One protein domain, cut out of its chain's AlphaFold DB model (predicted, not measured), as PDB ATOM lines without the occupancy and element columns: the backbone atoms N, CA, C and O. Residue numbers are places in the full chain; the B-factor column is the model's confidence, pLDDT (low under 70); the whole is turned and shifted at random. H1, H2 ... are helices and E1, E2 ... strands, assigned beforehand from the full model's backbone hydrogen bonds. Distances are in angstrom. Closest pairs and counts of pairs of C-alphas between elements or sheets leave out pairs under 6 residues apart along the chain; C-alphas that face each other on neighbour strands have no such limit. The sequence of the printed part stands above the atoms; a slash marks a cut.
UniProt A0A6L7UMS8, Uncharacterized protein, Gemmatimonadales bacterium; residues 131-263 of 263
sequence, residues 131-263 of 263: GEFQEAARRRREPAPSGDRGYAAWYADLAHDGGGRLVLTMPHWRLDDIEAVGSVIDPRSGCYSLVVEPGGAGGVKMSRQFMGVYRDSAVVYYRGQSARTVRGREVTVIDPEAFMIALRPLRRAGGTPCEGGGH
ATOM      1  N   GLY A 131     -28.337  -7.262 -11.021       84.94
ATOM      2  CA  GLY A 131     -27.874  -8.389 -10.203       84.94
ATOM      3  C   GLY A 131     -26.758  -9.195 -10.877       84.94
ATOM      4  O   GLY A 131     -25.805  -9.598 -10.214       84.94
ATOM      5  N   GLU A 132     -26.813  -9.343 -12.204       83.00
ATOM      6  CA  GLU A 132     -25.777 -10.005 -13.007       83.00
ATOM      7  C   GLU A 132     -24.418  -9.299 -12.891       83.00
ATOM      8  O   GLU A 132     -23.377  -9.953 -12.830       83.00
ATOM      9  N   PHE A 133     -24.426  -7.967 -12.800       81.75
ATOM     10  CA  PHE A 133     -23.221  -7.153 -12.634       81.75
ATOM     11  C   PHE A 133     -22.665  -7.286 -11.219       81.75
ATOM     12  O   PHE A 133     -21.457  -7.435 -11.040       81.75
ATOM     13  N   GLN A 134     -23.540  -7.284 -10.211       84.12
ATOM     14  CA  GLN A 134     -23.132  -7.478  -8.819       84.12
ATOM     15  C   GLN A 134     -22.522  -8.868  -8.595       84.12
ATOM     16  O   GLN A 134     -21.499  -8.993  -7.921       84.12
ATOM     17  N   GLU A 135     -23.115  -9.903  -9.191       83.19
ATOM     18  CA  GLU A 135     -22.607 -11.275  -9.166       83.19
ATOM     19  C   GLU A 135     -21.246 -11.376  -9.864       83.19
ATOM     20  O   GLU A 135     -20.293 -11.906  -9.290       83.19
ATOM     21  N   ALA A 136     -21.120 -10.810 -11.070       79.06
ATOM     22  CA  ALA A 136     -19.854 -10.763 -11.796       79.06
ATOM     23  C   ALA A 136     -18.770 -10.027 -10.992       79.06
ATOM     24  O   ALA A 136     -17.627 -10.485 -10.908       79.06
ATOM     25  N   ALA A 137     -19.135  -8.915 -10.349       79.25
ATOM     26  CA  ALA A 137     -18.231  -8.165  -9.495       79.25
ATOM     27  C   ALA A 137     -17.802  -8.965  -8.254       79.25
ATOM     28  O   ALA A 137     -16.632  -8.910  -7.868       79.25
ATOM     29  N   ARG A 138     -18.715  -9.738  -7.651       82.06
ATOM     30  CA  ARG A 138     -18.409 -10.626  -6.519       82.06
ATOM     31  C   ARG A 138     -17.426 -11.723  -6.925       82.06
ATOM     32  O   ARG A 138     -16.381 -11.836  -6.290       82.06
ATOM     33  N   ARG A 139     -17.698 -12.446  -8.017       78.62
ATOM     34  CA  ARG A 139     -16.839 -13.538  -8.520       78.62
ATOM     35  C   ARG A 139     -15.407 -13.089  -8.818       78.62
ATOM     36  O   ARG A 139     -14.477 -13.849  -8.606       78.62
ATOM     37  N   ARG A 140     -15.199 -11.850  -9.286       73.56
ATOM     38  CA  ARG A 140     -13.841 -11.321  -9.543       73.56
ATOM     39  C   ARG A 140     -13.066 -10.960  -8.275       73.56
ATOM     40  O   ARG A 140     -11.840 -10.945  -8.302       73.56
ATOM     41  N   ARG A 141     -13.772 -10.610  -7.194       73.75
ATOM     42  CA  ARG A 141     -13.149 -10.315  -5.895       73.75
ATOM     43  C   ARG A 141     -12.717 -11.583  -5.170       73.75
ATOM     44  O   ARG A 141     -11.860 -11.502  -4.295       73.75
ATOM     45  N   GLU A 142     -13.303 -12.727  -5.512       75.19
ATOM     46  CA  GLU A 142     -12.853 -14.015  -4.999       75.19
ATOM     47  C   GLU A 142     -11.411 -14.270  -5.483       75.19
ATOM     48  O   GLU A 142     -11.112 -14.061  -6.663       75.19
ATOM     49  N   PRO A 143     -10.485 -14.660  -4.587       70.81
ATOM     50  CA  PRO A 143      -9.125 -15.001  -4.978       70.81
ATOM     51  C   PRO A 143      -9.145 -16.079  -6.058       70.81
ATOM     52  O   PRO A 143      -9.878 -17.066  -5.939       70.81
ATOM     53  N   ALA A 144      -8.321 -15.923  -7.093       68.06
ATOM     54  CA  ALA A 144      -8.151 -17.004  -8.050       68.06
ATOM     55  C   ALA A 144      -7.577 -18.234  -7.315       68.06
ATOM     56  O   ALA A 144      -6.765 -18.067  -6.400       68.06
ATOM     57  N   PRO A 145      -7.920 -19.472  -7.719       70.94
ATOM     58  CA  PRO A 145      -7.322 -20.680  -7.144       70.94
ATOM     59  C   PRO A 145      -5.785 -20.701  -7.205       70.94
ATOM     60  O   PRO A 145      -5.151 -21.400  -6.421       70.94
ATOM     61  N   SER A 146      -5.181 -19.920  -8.112       74.81
ATOM     62  CA  SER A 146      -3.732 -19.717  -8.223       74.81
ATOM     63  C   SER A 146      -3.115 -18.903  -7.076       74.81
ATOM     64  O   SER A 146      -1.894 -18.803  -7.003       74.81
ATOM     65  N   GLY A 147      -3.923 -18.311  -6.190       70.88
ATOM     66  CA  GLY A 147      -3.461 -17.385  -5.155       70.88
ATOM     67  C   GLY A 147      -3.192 -15.968  -5.668       70.88
ATOM     68  O   GLY A 147      -2.822 -15.097  -4.878       70.88
ATOM     69  N   ASP A 148      -3.409 -15.707  -6.961       65.56
ATOM     70  CA  ASP A 148      -3.370 -14.350  -7.492       65.56
ATOM     71  C   ASP A 148      -4.479 -13.522  -6.844       65.56
ATOM     72  O   ASP A 148      -5.638 -13.947  -6.748       65.56
ATOM     73  N   ARG A 149      -4.117 -12.317  -6.381       57.25
ATOM     74  CA  ARG A 149      -5.093 -11.364  -5.852       57.25
ATOM     75  C   ARG A 149      -6.135 -11.133  -6.937       57.25
ATOM     76  O   ARG A 149      -5.791 -10.652  -8.016       57.25
ATOM     77  N   GLY A 150      -7.390 -11.477  -6.645       54.09
ATOM     78  CA  GLY A 150      -8.506 -11.155  -7.522       54.09
ATOM     79  C   GLY A 150      -8.430  -9.672  -7.862       54.09
ATOM     80  O   GLY A 150      -8.335  -8.831  -6.962       54.09
ATOM     81  N   TYR A 151      -8.382  -9.340  -9.154       55.03
ATOM     82  CA  TYR A 151      -8.511  -7.954  -9.575       55.03
ATOM     83  C   TYR A 151      -9.828  -7.463  -9.001       55.03
ATOM     84  O   TYR A 151     -10.881  -8.038  -9.296       55.03
ATOM     85  N   ALA A 152      -9.777  -6.440  -8.151       53.53
ATOM     86  CA  ALA A 152     -11.000  -5.874  -7.629       53.53
ATOM     87  C   ALA A 152     -11.878  -5.512  -8.840       53.53
ATOM     88  O   ALA A 152     -11.428  -4.901  -9.808       53.53
ATOM     89  N   ALA A 153     -13.100  -6.044  -8.861       52.31
ATOM     90  CA  ALA A 153     -14.018  -5.775  -9.950       52.31
ATOM     91  C   ALA A 153     -14.393  -4.302  -9.889       52.31
ATOM     92  O   ALA A 153     -15.108  -3.884  -8.973       52.31
ATOM     93  N   TRP A 154     -13.841  -3.520 -10.808       65.38
ATOM     94  CA  TRP A 154     -14.150  -2.107 -10.941       65.38
ATOM     95  C   TRP A 154     -15.126  -1.985 -12.102       65.38
ATOM     96  O   TRP A 154     -14.943  -2.616 -13.149       65.38
ATOM     97  N   TYR A 155     -16.193  -1.224 -11.895       65.88
ATOM     98  CA  TYR A 155     -16.967  -0.718 -13.018       65.88
ATOM     99  C   TYR A 155     -16.036   0.214 -13.787       65.88
ATOM    100  O   TYR A 155     -15.307   0.997 -13.178       65.88
ATOM    101  N   ALA A 156     -15.976   0.036 -15.103       73.06
ATOM    102  CA  ALA A 156     -14.998   0.744 -15.919       73.06
ATOM    103  C   ALA A 156     -15.362   2.219 -16.047       73.06
ATOM    104  O   ALA A 156     -14.464   3.048 -16.097       73.06
ATOM    105  N   ASP A 157     -16.660   2.509 -16.137       86.19
ATOM    106  CA  ASP A 157     -17.146   3.861 -16.360       86.19
ATOM    107  C   ASP A 157     -18.636   3.980 -16.009       86.19
ATOM    108  O   ASP A 157     -19.392   2.999 -16.114       86.19
ATOM    109  N   LEU A 158     -19.057   5.191 -15.650       91.19
ATOM    110  CA  LEU A 158     -20.450   5.593 -15.496       91.19
ATOM    111  C   LEU A 158     -20.697   6.847 -16.340       91.19
ATOM    112  O   LEU A 158     -20.168   7.914 -16.061       91.19
ATOM    113  N   ALA A 159     -21.589   6.738 -17.320       91.31
ATOM    114  CA  ALA A 159     -21.976   7.843 -18.190       91.31
ATOM    115  C   ALA A 159     -23.502   7.946 -18.319       91.31
ATOM    116  O   ALA A 159     -24.252   7.289 -17.596       91.31
ATOM    117  N   HIS A 160     -23.975   8.765 -19.259       91.06
ATOM    118  CA  HIS A 160     -25.384   8.835 -19.635       91.06
ATOM    119  C   HIS A 160     -25.575   8.803 -21.156       91.06
ATOM    120  O   HIS A 160     -24.699   9.225 -21.911       91.06
ATOM    121  N   ASP A 161     -26.741   8.345 -21.616       86.81
ATOM    122  CA  ASP A 161     -27.092   8.252 -23.047       86.81
ATOM    123  C   ASP A 161     -27.575   9.583 -23.660       86.81
ATOM    124  O   ASP A 161     -27.759   9.699 -24.868       86.81
ATOM    125  N   GLY A 162     -27.793  10.604 -22.824       86.12
ATOM    126  CA  GLY A 162     -28.366  11.896 -23.232       86.12
ATOM    127  C   GLY A 162     -29.898  11.899 -23.290       86.12
ATOM    128  O   GLY A 162     -30.502  12.968 -23.263       86.12
ATOM    129  N   GLY A 163     -30.527  10.721 -23.267       88.50
ATOM    130  CA  GLY A 163     -31.962  10.510 -23.053       88.50
ATOM    131  C   GLY A 163     -32.355  10.425 -21.574       88.50
ATOM    132  O   GLY A 163     -33.520  10.196 -21.252       88.50
ATOM    133  N   GLY A 164     -31.395  10.613 -20.667       90.62
ATOM    134  CA  GLY A 164     -31.607  10.601 -19.222       90.62
ATOM    135  C   GLY A 164     -31.441   9.230 -18.567       90.62
ATOM    136  O   GLY A 164     -31.854   9.059 -17.420       90.62
ATOM    137  N   ARG A 165     -30.831   8.265 -19.263       92.25
ATOM    138  CA  ARG A 165     -30.463   6.962 -18.698       92.25
ATOM    139  C   ARG A 165     -28.980   6.927 -18.381       92.25
ATOM    140  O   ARG A 165     -28.173   7.555 -19.062       92.25
ATOM    141  N   LEU A 166     -28.634   6.158 -17.361       93.19
ATOM    142  CA  LEU A 166     -27.259   5.861 -16.997       93.19
ATOM    143  C   LEU A 166     -26.716   4.746 -17.877       93.19
ATOM    144  O   LEU A 166     -27.436   3.827 -18.257       93.19
ATOM    145  N   VAL A 167     -25.426   4.810 -18.160       91.12
ATOM    146  CA  VAL A 167     -24.702   3.802 -18.921       91.12
ATOM    147  C   VAL A 167     -23.551   3.351 -18.049       91.12
ATOM    148  O   VAL A 167     -22.599   4.092 -17.828       91.12
ATOM    149  N   LEU A 168     -23.677   2.146 -17.513       89.75
ATOM    150  CA  LEU A 168     -22.683   1.540 -16.643       89.75
ATOM    151  C   LEU A 168     -21.889   0.534 -17.459       89.75
ATOM    152  O   LEU A 168     -22.472  -0.427 -17.965       89.75
ATOM    153  N   THR A 169     -20.578   0.711 -17.566       86.19
ATOM    154  CA  THR A 169     -19.727  -0.250 -18.275       86.19
ATOM    155  C   THR A 169     -18.893  -1.080 -17.320       86.19
ATOM    156  O   THR A 169     -18.534  -0.658 -16.221       86.19
ATOM    157  N   MET A 170     -18.598  -2.307 -17.735       79.38
ATOM    158  CA  MET A 170     -17.719  -3.207 -17.005       79.38
ATOM    159  C   MET A 170     -16.630  -3.725 -17.938       79.38
ATOM    160  O   MET A 170     -16.933  -4.152 -19.054       79.38
ATOM    161  N   PRO A 171     -15.367  -3.753 -17.486       70.75
ATOM    162  CA  PRO A 171     -14.279  -4.262 -18.298       70.75
ATOM    163  C   PRO A 171     -14.427  -5.781 -18.430       70.75
ATOM    164  O   PRO A 171     -14.277  -6.500 -17.436       70.75
ATOM    165  N   HIS A 172     -14.729  -6.230 -19.654       65.44
ATOM    166  CA  HIS A 172     -14.879  -7.615 -20.131       65.44
ATOM    167  C   HIS A 172     -15.421  -8.591 -19.092       65.44
ATOM    168  O   HIS A 172     -14.664  -9.134 -18.279       65.44
ATOM    169  N   TRP A 173     -16.724  -8.858 -19.167       66.06
ATOM    170  CA  TRP A 173     -17.361  -9.911 -18.392       66.06
ATOM    171  C   TRP A 173     -18.098 -10.888 -19.302       66.06
ATOM    172  O   TRP A 173     -18.634 -10.532 -20.351       66.06
ATOM    173  N   ARG A 174     -18.096 -12.149 -18.879       65.50
ATOM    174  CA  ARG A 174     -18.829 -13.229 -19.528       65.50
ATOM    175  C   ARG A 174     -19.775 -13.821 -18.498       65.50
ATOM    176  O   ARG A 174     -19.321 -14.300 -17.459       65.50
ATOM    177  N   LEU A 175     -21.072 -13.742 -18.767       65.06
ATOM    178  CA  LEU A 175     -22.110 -14.341 -17.934       65.06
ATOM    179  C   LEU A 175     -22.595 -15.618 -18.578       65.06
ATOM    180  O   LEU A 175     -23.425 -15.554 -19.482       65.06
ATOM    181  N   ASP A 176     -22.054 -16.740 -18.112       65.56
ATOM    182  CA  ASP A 176     -22.304 -18.092 -18.610       65.56
ATOM    183  C   ASP A 176     -21.988 -18.214 -20.125       65.56
ATOM    184  O   ASP A 176     -20.920 -18.711 -20.479       65.56
ATOM    185  N   ASP A 177     -22.797 -17.608 -21.005       65.31
ATOM    186  CA  ASP A 177     -22.629 -17.534 -22.468       65.31
ATOM    187  C   ASP A 177     -22.836 -16.136 -23.091       65.31
ATOM    188  O   ASP A 177     -22.765 -15.976 -24.311       65.31
ATOM    189  N   ILE A 178     -23.107 -15.105 -22.287       64.19
ATOM    190  CA  ILE A 178     -23.330 -13.738 -22.768       64.19
ATOM    191  C   ILE A 178     -22.087 -12.907 -22.473       64.19
ATOM    192  O   ILE A 178     -21.776 -12.628 -21.313       64.19
ATOM    193  N   GLU A 179     -21.387 -12.491 -23.524       72.69
ATOM    194  CA  GLU A 179     -20.371 -11.446 -23.426       72.69
ATOM    195  C   GLU A 179     -21.088 -10.108 -23.409       72.69
ATOM    196  O   GLU A 179     -21.603  -9.615 -24.414       72.69
ATOM    197  N   ALA A 180     -21.201  -9.563 -22.210       74.31
ATOM    198  CA  ALA A 180     -21.765  -8.255 -22.022       74.31
ATOM    199  C   ALA A 180     -20.686  -7.308 -21.522       74.31
ATOM    200  O   ALA A 180     -19.624  -7.696 -21.039       74.31
ATOM    201  N   VAL A 181     -20.941  -6.031 -21.742       78.69
ATOM    202  CA  VAL A 181     -19.945  -4.963 -21.598       78.69
ATOM    203  C   VAL A 181     -20.481  -3.793 -20.804       78.69
ATOM    204  O   VAL A 181     -19.727  -2.931 -20.359       78.69
ATOM    205  N   GLY A 182     -21.788  -3.778 -20.563       86.62
ATOM    206  CA  GLY A 182     -22.420  -2.733 -19.793       86.62
ATOM    207  C   GLY A 182     -23.916  -2.929 -19.651       86.62
ATOM    208  O   GLY A 182     -24.487  -3.939 -20.069       86.62
ATOM    209  N   SER A 183     -24.546  -1.948 -19.035       88.00
ATOM    210  CA  SER A 183     -25.988  -1.849 -18.923       88.00
ATOM    211  C   SER A 183     -26.418  -0.406 -19.125       88.00
ATOM    212  O   SER A 183     -25.710   0.524 -18.742       88.00
ATOM    213  N   VAL A 184     -27.583  -0.236 -19.740       90.19
ATOM    214  CA  VAL A 184     -28.286   1.043 -19.790       90.19
ATOM    215  C   VAL A 184     -29.375   0.980 -18.733       90.19
ATOM    216  O   VAL A 184     -30.241   0.114 -18.824       90.19
ATOM    217  N   ILE A 185     -29.316   1.852 -17.734       91.19
ATOM    218  CA  ILE A 185     -30.182   1.853 -16.554       91.19
ATOM    219  C   ILE A 185     -31.028   3.124 -16.577       91.19
ATOM    220  O   ILE A 185     -30.492   4.228 -16.604       91.19
ATOM    221  N   ASP A 186     -32.349   2.996 -16.530       91.69
ATOM    222  CA  ASP A 186     -33.237   4.114 -16.227       91.69
ATOM    223  C   ASP A 186     -33.208   4.371 -14.709       91.69
ATOM    224  O   ASP A 186     -33.742   3.563 -13.938       91.69
ATOM    225  N   PRO A 187     -32.611   5.487 -14.251       91.88
ATOM    226  CA  PRO A 187     -32.474   5.760 -12.826       91.88
ATOM    227  C   PRO A 187     -33.813   6.022 -12.124       91.88
ATOM    228  O   PRO A 187     -33.857   5.969 -10.897       91.88
ATOM    229  N   ARG A 188     -34.898   6.318 -12.856       90.44
ATOM    230  CA  ARG A 188     -36.223   6.581 -12.267       90.44
ATOM    231  C   ARG A 188     -36.971   5.296 -11.945       90.44
ATOM    232  O   ARG A 188     -37.613   5.205 -10.905       90.44
ATOM    233  N   SER A 189     -36.912   4.322 -12.848       88.75
ATOM    234  CA  SER A 189     -37.639   3.055 -12.710       88.75
ATOM    235  C   SER A 189     -36.779   1.913 -12.160       88.75
ATOM    236  O   SER A 189     -37.324   0.906 -11.702       88.75
ATOM    237  N   GLY A 190     -35.448   2.036 -12.216       87.25
ATOM    238  CA  GLY A 190     -34.514   0.943 -11.924       87.25
ATOM    239  C   GLY A 190     -34.524  -0.163 -12.988       87.25
ATOM    240  O   GLY A 190     -33.978  -1.247 -12.769       87.25
ATOM    241  N   CYS A 191     -35.176   0.089 -14.123       88.75
ATOM    242  CA  CYS A 191     -35.159  -0.787 -15.283       88.75
ATOM    243  C   CYS A 191     -33.826  -0.689 -16.002       88.75
ATOM    244  O   CYS A 191     -33.273   0.400 -16.135       88.75
ATOM    245  N   TYR A 192     -33.328  -1.807 -16.519       88.69
ATOM    246  CA  TYR A 192     -32.109  -1.803 -17.309       88.69
ATOM    247  C   TYR A 192     -32.175  -2.757 -18.492       88.69
ATOM    248  O   TYR A 192     -32.915  -3.741 -18.495       88.69
ATOM    249  N   SER A 193     -31.363  -2.448 -19.496       86.06
ATOM    250  CA  SER A 193     -31.033  -3.336 -20.607       86.06
ATOM    251  C   SER A 193     -29.555  -3.688 -20.543       86.06
ATOM    252  O   SER A 193     -28.722  -2.839 -20.227       86.06
ATOM    253  N   LEU A 194     -29.222  -4.935 -20.862       84.44
ATOM    254  CA  LEU A 194     -27.833  -5.363 -20.998       84.44
ATOM    255  C   LEU A 194     -27.288  -4.917 -22.354       84.44
ATOM    256  O   LEU A 194     -27.941  -5.116 -23.380       84.44
ATOM    257  N   VAL A 195     -26.078  -4.367 -22.342       80.50
ATOM    258  CA  VAL A 195     -25.273  -4.108 -23.533       80.50
ATOM    259  C   VAL A 195     -24.433  -5.352 -23.785       80.50
ATOM    260  O   VAL A 195     -23.525  -5.655 -23.005       80.50
ATOM    261  N   VAL A 196     -24.762  -6.085 -24.848       77.50
ATOM    262  CA  VAL A 196     -24.054  -7.308 -25.249       77.50
ATOM    263  C   VAL A 196     -23.164  -7.044 -26.462       77.50
ATOM    264  O   VAL A 196     -23.560  -6.304 -27.367       77.50
ATOM    265  N   GLU A 197     -21.979  -7.654 -26.497       70.75
ATOM    266  CA  GLU A 197     -21.143  -7.661 -27.698       70.75
ATOM    267  C   GLU A 197     -21.739  -8.638 -28.729       70.75
ATOM    268  O   GLU A 197     -21.998  -9.805 -28.412       70.75
ATOM    269  N   PRO A 198     -21.984  -8.200 -29.978       60.19
ATOM    270  CA  PRO A 198     -22.434  -9.090 -31.039       60.19
ATOM    271  C   PRO A 198     -21.249  -9.923 -31.556       60.19
ATOM    272  O   PRO A 198     -20.633  -9.596 -32.567       60.19
ATOM    273  N   GLY A 199     -20.906 -11.009 -30.863       59.25
ATOM    274  CA  GLY A 199     -19.853 -11.927 -31.304       59.25
ATOM    275  C   GLY A 199     -19.682 -13.113 -30.361       59.25
ATOM    276  O   GLY A 199     -19.195 -12.962 -29.252       59.25
ATOM    277  N   GLY A 200     -20.096 -14.308 -30.785       52.47
ATOM    278  CA  GLY A 200     -19.978 -15.520 -29.970       52.47
ATOM    279  C   GLY A 200     -18.528 -15.981 -29.777       52.47
ATOM    280  O   GLY A 200     -17.737 -15.896 -30.710       52.47
ATOM    281  N   ALA A 201     -18.230 -16.489 -28.574       50.41
ATOM    282  CA  ALA A 201     -17.168 -17.405 -28.106       50.41
ATOM    283  C   ALA A 201     -15.724 -17.372 -28.684       50.41
ATOM    284  O   ALA A 201     -14.891 -18.143 -28.209       50.41
ATOM    285  N   GLY A 202     -15.376 -16.507 -29.636       56.72
ATOM    286  CA  GLY A 202     -14.060 -16.470 -30.287       56.72
ATOM    287  C   GLY A 202     -13.732 -15.160 -31.014       56.72
ATOM    288  O   GLY A 202     -12.715 -15.092 -31.703       56.72
ATOM    289  N   GLY A 203     -14.575 -14.130 -30.879       50.25
ATOM    290  CA  GLY A 203     -14.329 -12.788 -31.408       50.25
ATOM    291  C   GLY A 203     -13.322 -12.011 -30.557       50.25
ATOM    292  O   GLY A 203     -13.149 -12.277 -29.373       50.25
ATOM    293  N   VAL A 204     -12.608 -11.079 -31.184       50.97
ATOM    294  CA  VAL A 204     -11.532 -10.260 -30.602       50.97
ATOM    295  C   VAL A 204     -11.908  -9.720 -29.213       50.97
ATOM    296  O   VAL A 204     -12.778  -8.863 -29.104       50.97
ATOM    297  N   LYS A 205     -11.212 -10.193 -28.165       53.25
ATOM    298  CA  LYS A 205     -11.345  -9.701 -26.781       53.25
ATOM    299  C   LYS A 205     -11.178  -8.191 -26.773       53.25
ATOM    300  O   LYS A 205     -10.094  -7.706 -27.093       53.25
ATOM    301  N   MET A 206     -12.229  -7.459 -26.427       51.66
ATOM    302  CA  MET A 206     -12.223  -6.046 -26.755       51.66
ATOM    303  C   MET A 206     -11.204  -5.205 -25.958       51.66
ATOM    304  O   MET A 206     -10.609  -4.367 -26.579       51.66
ATOM    305  N   SER A 207     -10.862  -5.376 -24.687       50.88
ATOM    306  CA  SER A 207     -10.032  -4.418 -23.894       50.88
ATOM    307  C   SER A 207     -10.245  -2.910 -24.180       50.88
ATOM    308  O   SER A 207      -9.282  -2.136 -24.167       50.88
ATOM    309  N   ARG A 208     -11.468  -2.461 -24.487       60.72
ATOM    310  CA  ARG A 208     -11.683  -1.076 -24.937       60.72
ATOM    311  C   ARG A 208     -12.253  -0.204 -23.837       60.72
ATOM    312  O   ARG A 208     -13.244  -0.557 -23.207       60.72
ATOM    313  N   GLN A 209     -11.641   0.960 -23.657       60.53
ATOM    314  CA  GLN A 209     -12.168   2.016 -22.804       60.53
ATOM    315  C   GLN A 209     -13.446   2.576 -23.441       60.53
ATOM    316  O   GLN A 209     -13.464   2.882 -24.635       60.53
ATOM    317  N   PHE A 210     -14.526   2.658 -22.670       65.75
ATOM    318  CA  PHE A 210     -15.766   3.285 -23.113       65.75
ATOM    319  C   PHE A 210     -15.519   4.778 -23.373       65.75
ATOM    320  O   PHE A 210     -14.799   5.431 -22.627       65.75
ATOM    321  N   MET A 211     -16.060   5.306 -24.471       62.47
ATOM    322  CA  MET A 211     -15.934   6.724 -24.833       62.47
ATOM    323  C   MET A 211     -17.265   7.475 -24.766       62.47
ATOM    324  O   MET A 211     -17.266   8.703 -24.735       62.47
ATOM    325  N   GLY A 212     -18.395   6.767 -24.799       66.25
ATOM    326  CA  GLY A 212     -19.719   7.376 -24.758       66.25
ATOM    327  C   GLY A 212     -20.783   6.548 -25.464       66.25
ATOM    328  O   GLY A 212     -20.498   5.537 -26.111       66.25
ATOM    329  N   VAL A 213     -22.025   7.019 -25.378       66.19
ATOM    330  CA  VAL A 213     -23.136   6.523 -26.195       66.19
ATOM    331  C   VAL A 213     -23.479   7.570 -27.245       66.19
ATOM    332  O   VAL A 213     -23.608   8.756 -26.944       66.19
ATOM    333  N   TYR A 214     -23.610   7.137 -28.494       64.81
ATOM    334  CA  TYR A 214     -24.076   7.973 -29.588       64.81
ATOM    335  C   TYR A 214     -25.554   7.686 -29.861       64.81
ATOM    336  O   TYR A 214     -25.900   6.640 -30.423       64.81
ATOM    337  N   ARG A 215     -26.415   8.647 -29.495       63.84
ATOM    338  CA  ARG A 215     -27.885   8.544 -29.589       63.84
ATOM    339  C   ARG A 215     -28.401   7.312 -28.826       63.84
ATOM    340  O   ARG A 215     -27.819   6.934 -27.822       63.84
ATOM    341  N   ASP A 216     -29.452   6.666 -29.318       58.31
ATOM    342  CA  ASP A 216     -30.101   5.540 -28.637       58.31
ATOM    343  C   ASP A 216     -29.518   4.165 -29.027       58.31
ATOM    344  O   ASP A 216     -30.147   3.141 -28.760       58.31
ATOM    345  N   SER A 217     -28.395   4.092 -29.764       52.41
ATOM    346  CA  SER A 217     -28.099   2.863 -30.538       52.41
ATOM    347  C   SER A 217     -26.638   2.436 -30.666       52.41
ATOM    348  O   SER A 217     -26.391   1.334 -31.157       52.41
ATOM    349  N   ALA A 218     -25.663   3.252 -30.264       58.84
ATOM    350  CA  ALA A 218     -24.259   2.881 -30.426       58.84
ATOM    351  C   ALA A 218     -23.442   3.200 -29.181       58.84
ATOM    352  O   ALA A 218     -23.471   4.322 -28.679       58.84
ATOM    353  N   VAL A 219     -22.661   2.220 -28.733       65.25
ATOM    354  CA  VAL A 219     -21.589   2.457 -27.768       65.25
ATOM    355  C   VAL A 219     -20.302   2.694 -28.539       65.25
ATOM    356  O   VAL A 219     -19.942   1.926 -29.436       65.25
ATOM    357  N   VAL A 220     -19.636   3.792 -28.204       64.94
ATOM    358  CA  VAL A 220     -18.352   4.174 -28.778       64.94
ATOM    359  C   VAL A 220     -17.256   3.713 -27.834       64.94
ATOM    360  O   VAL A 220     -17.283   3.996 -26.638       64.94
ATOM    361  N   TYR A 221     -16.280   3.018 -28.393       67.00
ATOM    362  CA  TYR A 221     -15.142   2.483 -27.676       67.00
ATOM    363  C   TYR A 221     -13.840   3.057 -28.226       67.00
ATOM    364  O   TYR A 221     -13.711   3.324 -29.424       67.00
ATOM    365  N   TYR A 222     -12.843   3.178 -27.357       62.62
ATOM    366  CA  TYR A 222     -11.471   3.486 -27.728       62.62
ATOM    367  C   TYR A 222     -10.874   2.312 -28.510       62.62
ATOM    368  O   TYR A 222     -10.734   1.211 -27.973       62.62
ATOM    369  N   ARG A 223     -10.512   2.530 -29.778       68.44
ATOM    370  CA  ARG A 223      -9.804   1.528 -30.589       68.44
ATOM    371  C   ARG A 223      -8.289   1.662 -30.455       68.44
ATOM    372  O   ARG A 223      -7.579   0.662 -30.497       68.44
ATOM    373  N   GLY A 224      -7.795   2.890 -30.333       69.19
ATOM    374  CA  GLY A 224      -6.371   3.188 -30.317       69.19
ATOM    375  C   GLY A 224      -6.089   4.683 -30.405       69.19
ATOM    376  O   GLY A 224      -7.001   5.510 -30.433       69.19
ATOM    377  N   GLN A 225      -4.804   5.016 -30.463       76.69
ATOM    378  CA  GLN A 225      -4.324   6.371 -30.691       76.69
ATOM    379  C   GLN A 225      -3.382   6.379 -31.891       76.69
ATOM    380  O   GLN A 225      -2.541   5.487 -32.033       76.69
ATOM    381  N   SER A 226      -3.498   7.400 -32.730       80.88
ATOM    382  CA  SER A 226      -2.581   7.664 -33.835       80.88
ATOM    383  C   SER A 226      -1.960   9.049 -33.685       80.88
ATOM    384  O   SER A 226      -2.624  10.008 -33.299       80.88
ATOM    385  N   ALA A 227      -0.670   9.175 -33.989       87.94
ATOM    386  CA  ALA A 227      -0.045  10.483 -34.140       87.94
ATOM    387  C   ALA A 227      -0.410  11.043 -35.520       87.94
ATOM    388  O   ALA A 227      -0.227  10.372 -36.539       87.94
ATOM    389  N   ARG A 228      -0.953  12.263 -35.570       89.69
ATOM    390  CA  ARG A 228      -1.276  12.954 -36.826       89.69
ATOM    391  C   ARG A 228      -0.703  14.359 -36.815       89.69
ATOM    392  O   ARG A 228      -0.696  15.026 -35.787       89.69
ATOM    393  N   THR A 229      -0.274  14.851 -37.970       91.12
ATOM    394  CA  THR A 229       0.099  16.259 -38.114       91.12
ATOM    395  C   THR A 229      -1.136  17.075 -38.480       91.12
ATOM    396  O   THR A 229      -1.663  16.954 -39.583       91.12
ATOM    397  N   VAL A 230      -1.598  17.934 -37.572       86.56
ATOM    398  CA  VAL A 230      -2.711  18.865 -37.807       86.56
ATOM    399  C   VAL A 230      -2.162  20.286 -37.746       86.56
ATOM    400  O   VAL A 230      -1.639  20.720 -36.723       86.56
ATOM    401  N   ARG A 231      -2.256  21.017 -38.866       89.38
ATOM    402  CA  ARG A 231      -1.726  22.391 -39.009       89.38
ATOM    403  C   ARG A 231      -0.243  22.512 -38.608       89.38
ATOM    404  O   ARG A 231       0.143  23.437 -37.902       89.38
ATOM    405  N   GLY A 232       0.580  21.552 -39.035       90.69
ATOM    406  CA  GLY A 232       2.026  21.545 -38.776       90.69
ATOM    407  C   GLY A 232       2.432  21.168 -37.347       90.69
ATOM    408  O   GLY A 232       3.616  21.218 -37.029       90.69
ATOM    409  N   ARG A 233       1.483  20.783 -36.484       85.94
ATOM    410  CA  ARG A 233       1.759  20.268 -35.136       85.94
ATOM    411  C   ARG A 233       1.399  18.795 -35.052       85.94
ATOM    412  O   ARG A 233       0.363  18.388 -35.575       85.94
ATOM    413  N   GLU A 234       2.245  18.014 -34.395       87.94
ATOM    414  CA  GLU A 234       1.914  16.640 -34.037       87.94
ATOM    415  C   GLU A 234       0.848  16.652 -32.941       87.94
ATOM    416  O   GLU A 234       0.976  17.340 -31.926       87.94
ATOM    417  N   VAL A 235      -0.239  15.934 -33.185       85.44
ATOM    418  CA  VAL A 235      -1.340  15.755 -32.249       85.44
ATOM    419  C   VAL A 235      -1.625  14.267 -32.108       85.44
ATOM    420  O   VAL A 235      -1.666  13.531 -33.096       85.44
ATOM    421  N   THR A 236      -1.845  13.823 -30.875       78.06
ATOM    422  CA  THR A 236      -2.378  12.489 -30.606       78.06
ATOM    423  C   THR A 236      -3.872  12.506 -30.893       78.06
ATOM    424  O   THR A 236      -4.627  13.245 -30.262       78.06
ATOM    425  N   VAL A 237      -4.297  11.707 -31.864       76.69
ATOM    426  CA  VAL A 237      -5.699  11.523 -32.227       76.69
ATOM    427  C   VAL A 237      -6.180  10.221 -31.616       76.69
ATOM    428  O   VAL A 237      -5.587   9.169 -31.833       76.69
ATOM    429  N   ILE A 238      -7.258  10.306 -30.845       69.44
ATOM    430  CA  ILE A 238      -7.975   9.133 -30.354       69.44
ATOM    431  C   ILE A 238      -8.837   8.617 -31.505       69.44
ATOM    432  O   ILE A 238      -9.674   9.360 -32.016       69.44
ATOM    433  N   ASP A 239      -8.627   7.368 -31.917       72.62
ATOM    434  CA  ASP A 239      -9.402   6.715 -32.967       72.62
ATOM    435  C   ASP A 239     -10.579   5.956 -32.319       72.62
ATOM    436  O   ASP A 239     -10.362   4.923 -31.673       72.62
ATOM    437  N   PRO A 240     -11.829   6.448 -32.439       68.94
ATOM    438  CA  PRO A 240     -12.994   5.748 -31.915       68.94
ATOM    439  C   PRO A 240     -13.420   4.610 -32.852       68.94
ATOM    440  O   PRO A 240     -13.255   4.681 -34.071       68.94
ATOM    441  N   GLU A 241     -14.053   3.584 -32.295       67.31
ATOM    442  CA  GLU A 241     -14.825   2.597 -33.050       67.31
ATOM    443  C   GLU A 241     -16.202   2.456 -32.403       67.31
ATOM    444  O   GLU A 241     -16.323   2.358 -31.182       67.31
ATOM    445  N   ALA A 242     -17.247   2.499 -33.225       62.16
ATOM    446  CA  ALA A 242     -18.624   2.368 -32.779       62.16
ATOM    447  C   ALA A 242     -19.153   1.000 -33.201       62.16
ATOM    448  O   ALA A 242     -19.004   0.613 -34.361       62.16
ATOM    449  N   PHE A 243     -19.807   0.300 -32.277       62.91
ATOM    450  CA  PHE A 243     -20.508  -0.943 -32.583       62.91
ATOM    451  C   PHE A 243     -22.006  -0.761 -32.395       62.91
ATOM    452  O   PHE A 243     -22.456  -0.056 -31.486       62.91
ATOM    453  N   MET A 244     -22.777  -1.432 -33.251       54.12
ATOM    454  CA  MET A 244     -24.190  -1.645 -32.972       54.12
ATOM    455  C   MET A 244     -24.286  -2.562 -31.763       54.12
ATOM    456  O   MET A 244     -23.732  -3.661 -31.768       54.12
ATOM    457  N   ILE A 245     -24.981  -2.102 -30.734       60.78
ATOM    458  CA  ILE A 245     -25.253  -2.919 -29.562       60.78
ATOM    459  C   ILE A 245     -26.625  -3.564 -29.723       60.78
ATOM    460  O   ILE A 245     -27.575  -2.925 -30.174       60.78
ATOM    461  N   ALA A 246     -26.738  -4.837 -29.352       58.03
ATOM    462  CA  ALA A 246     -28.050  -5.422 -29.126       58.03
ATOM    463  C   ALA A 246     -28.461  -5.097 -27.686       58.03
ATOM    464  O   ALA A 246     -27.726  -5.390 -26.741       58.03
ATOM    465  N   LEU A 247     -29.630  -4.483 -27.513       63.22
ATOM    466  CA  LEU A 247     -30.235  -4.315 -26.198       63.22
ATOM    467  C   LEU A 247     -31.070  -5.558 -25.901       63.22
ATOM    468  O   LEU A 247     -32.011  -5.870 -26.632       63.22
ATOM    469  N   ARG A 248     -30.729  -6.290 -24.836       63.72
ATOM    470  CA  ARG A 248     -31.647  -7.314 -24.314       63.72
ATOM    471  C   ARG A 248     -32.809  -6.634 -23.580       63.72
ATOM    472  O   ARG A 248     -32.564  -5.629 -22.915       63.72
ATOM    473  N   PRO A 249     -34.041  -7.168 -23.686       59.69
ATOM    474  CA  PRO A 249     -35.248  -6.507 -23.196       59.69
ATOM    475  C   PRO A 249     -35.184  -6.173 -21.703       59.69
ATOM    476  O   PRO A 249     -34.560  -6.888 -20.915       59.69
ATOM    477  N   LEU A 250     -35.867  -5.079 -21.351       61.47
ATOM    478  CA  LEU A 250     -35.827  -4.416 -20.050       61.47
ATOM    479  C   LEU A 250     -36.216  -5.354 -18.898       61.47
ATOM    480  O   LEU A 250     -37.338  -5.866 -18.838       61.47
ATOM    481  N   ARG A 251     -35.308  -5.512 -17.937       64.06
ATOM    482  CA  ARG A 251     -35.567  -6.177 -16.652       64.06
ATOM    483  C   ARG A 251     -35.419  -5.161 -15.523       64.06
ATOM    484  O   ARG A 251     -34.609  -4.241 -15.615       64.06
ATOM    485  N   ARG A 252     -36.189  -5.308 -14.444       65.50
ATOM    486  CA  ARG A 252     -35.888  -4.644 -13.167       65.50
ATOM    487  C   ARG A 252     -34.696  -5.342 -12.521       65.50
ATOM    488  O   ARG A 252     -34.529  -6.545 -12.705       65.50
ATOM    489  N   ALA A 253     -33.923  -4.633 -11.696       56.00
ATOM    490  CA  ALA A 253     -32.813  -5.221 -10.928       56.00
ATOM    491  C   ALA A 253     -33.213  -6.453 -10.080       56.00
ATOM    492  O   ALA A 253     -32.368  -7.290  -9.785       56.00
ATOM    493  N   GLY A 254     -34.503  -6.600  -9.741       58.22
ATOM    494  CA  GLY A 254     -35.072  -7.778  -9.071       58.22
ATOM    495  C   GLY A 254     -35.553  -8.911  -9.994       58.22
ATOM    496  O   GLY A 254     -36.212  -9.829  -9.517       58.22
ATOM    497  N   GLY A 255     -35.293  -8.849 -11.304       61.03
ATOM    498  CA  GLY A 255     -35.639  -9.891 -12.280       61.03
ATOM    499  C   GLY A 255     -37.063  -9.833 -12.849       61.03
ATOM    500  O   GLY A 255     -37.353 -10.525 -13.824       61.03
ATOM    501  N   THR A 256     -37.951  -8.995 -12.307       69.56
ATOM    502  CA  THR A 256     -39.289  -8.768 -12.873       69.56
ATOM    503  C   THR A 256     -39.217  -7.953 -14.171       69.56
ATOM    504  O   THR A 256     -38.433  -7.003 -14.248       69.56
ATOM    505  N   PRO A 257     -40.024  -8.275 -15.202       67.75
ATOM    506  CA  PRO A 257     -40.114  -7.460 -16.410       67.75
ATOM    507  C   PRO A 257     -40.510  -6.019 -16.083       67.75
ATOM    508  O   PRO A 257     -41.313  -5.768 -15.182       67.75
ATOM    509  N   CYS A 258     -39.954  -5.064 -16.819       75.88
ATOM    510  CA  CYS A 258     -40.407  -3.683 -16.733       75.88
ATOM    511  C   CYS A 258     -41.756  -3.525 -17.438       75.88
ATOM    512  O   CYS A 258     -41.931  -3.991 -18.565       75.88
ATOM    513  N   GLU A 259     -42.715  -2.876 -16.774       71.75
ATOM    514  CA  GLU A 259     -43.999  -2.550 -17.396       71.75
ATOM    515  C   GLU A 259     -43.752  -1.651 -18.616       71.75
ATOM    516  O   GLU A 259     -43.021  -0.666 -18.528       71.75
ATOM    517  N   GLY A 260     -44.314  -2.031 -19.766       62.59
ATOM    518  CA  GLY A 260     -44.128  -1.318 -21.035       62.59
ATOM    519  C   GLY A 260     -43.044  -1.877 -21.965       62.59
ATOM    520  O   GLY A 260     -42.821  -1.300 -23.022       62.59
ATOM    521  N   GLY A 261     -42.407  -3.011 -21.641       46.47
ATOM    522  CA  GLY A 261     -41.411  -3.687 -22.494       46.47
ATOM    523  C   GLY A 261     -41.957  -4.374 -23.759       46.47
ATOM    524  O   GLY A 261     -41.437  -5.417 -24.147       46.47
ATOM    525  N   GLY A 262     -43.015  -3.832 -24.364       41.75
ATOM    526  CA  GLY A 262     -43.510  -4.230 -25.679       41.75
ATOM    527  C   GLY A 262     -43.118  -3.177 -26.709       41.75
ATOM    528  O   GLY A 262     -43.859  -2.217 -26.912       41.75
ATOM    529  N   HIS A 263     -41.953  -3.353 -27.325       40.28
ATOM    530  CA  HIS A 263     -41.643  -2.764 -28.626       40.28
ATOM    531  C   HIS A 263     -41.639  -3.879 -29.664       40.28
ATOM    532  O   HIS A 263     -41.048  -4.942 -29.362       40.28
TER     533      HIS A 263
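This is residues 131 to 263 of the 263 residues of an uncharacterized protein of Gemmatimonadales bacterium (UniProt A0A6L7UMS8). A small, strongly twisted four-stranded sheet, E1 to E4, has the helix H1 over one face, and a second sheet, E5 to E7, is partly face to face with it as a loose sandwich with crossed strands. The long hairpin E6 and E7 reaches away from this body and makes its length. The printed part has 133 residues, in the order H1 E1 E2 E3 E4 E5 E6 E7, mostly strand; the sheets, E1 E2 E3 E4 and E5 E6 E7, are both antiparallel. It is only just loose, close to compact, with a radius of gyration of the C-alphas of 17.1 A and spans of 57 by 45 by 27 A.

The first sheet has E1, residues 157 to 160, E2, 166 to 175, 20.9 A, E3, 178 to 185, 18.1 A, and E4, 191 to 196. E2 bends by 92 degrees at residue 172. H1, residues 131 to 141, 15.5 A, begins at C-alpha 131 (-27.874, -8.389, -10.203). E5 is residues 210 to 214, E6 218 to 230, 27.8 A, and E7 233 to 244, 34.0 A, ending at C-alpha 244 (-24.190, -1.645, -32.972).

Each sheet is a meander, each strand the antiparallel neighbour of the one before. Within hydrogen-bond range are N 159 and O 167 of E1 and E2, 2.9 A, N 168 and O 183 of E2 and E3, 2.9 A, and N 193 and O 184 of E3 and E4, 2.9 A. H1 is on this sheet at a height of 9.4 A, over E2 and only just over E3, with 3 C-alphas; every O i to N i+4 pair in it is within range. The sandwich, two sheets face to face, has strands at 85 degrees; the closest C-alphas of E1 and E5 are Asp 157 and Phe 210, 6.9 A. N 220 and O 212 of E5 and E6 are 2.9 A apart, and N 228 and O 235 of E6 and E7 2.9 A.

The C-alphas farthest apart, Gly 232 and Thr 256, are 57.4 A apart. The printed part has no cut; the links H1 to E1 and E4 to E5 are long. Mean pLDDT of the printed part is 71.9, with 66 residues under 70, among them 198 to 224.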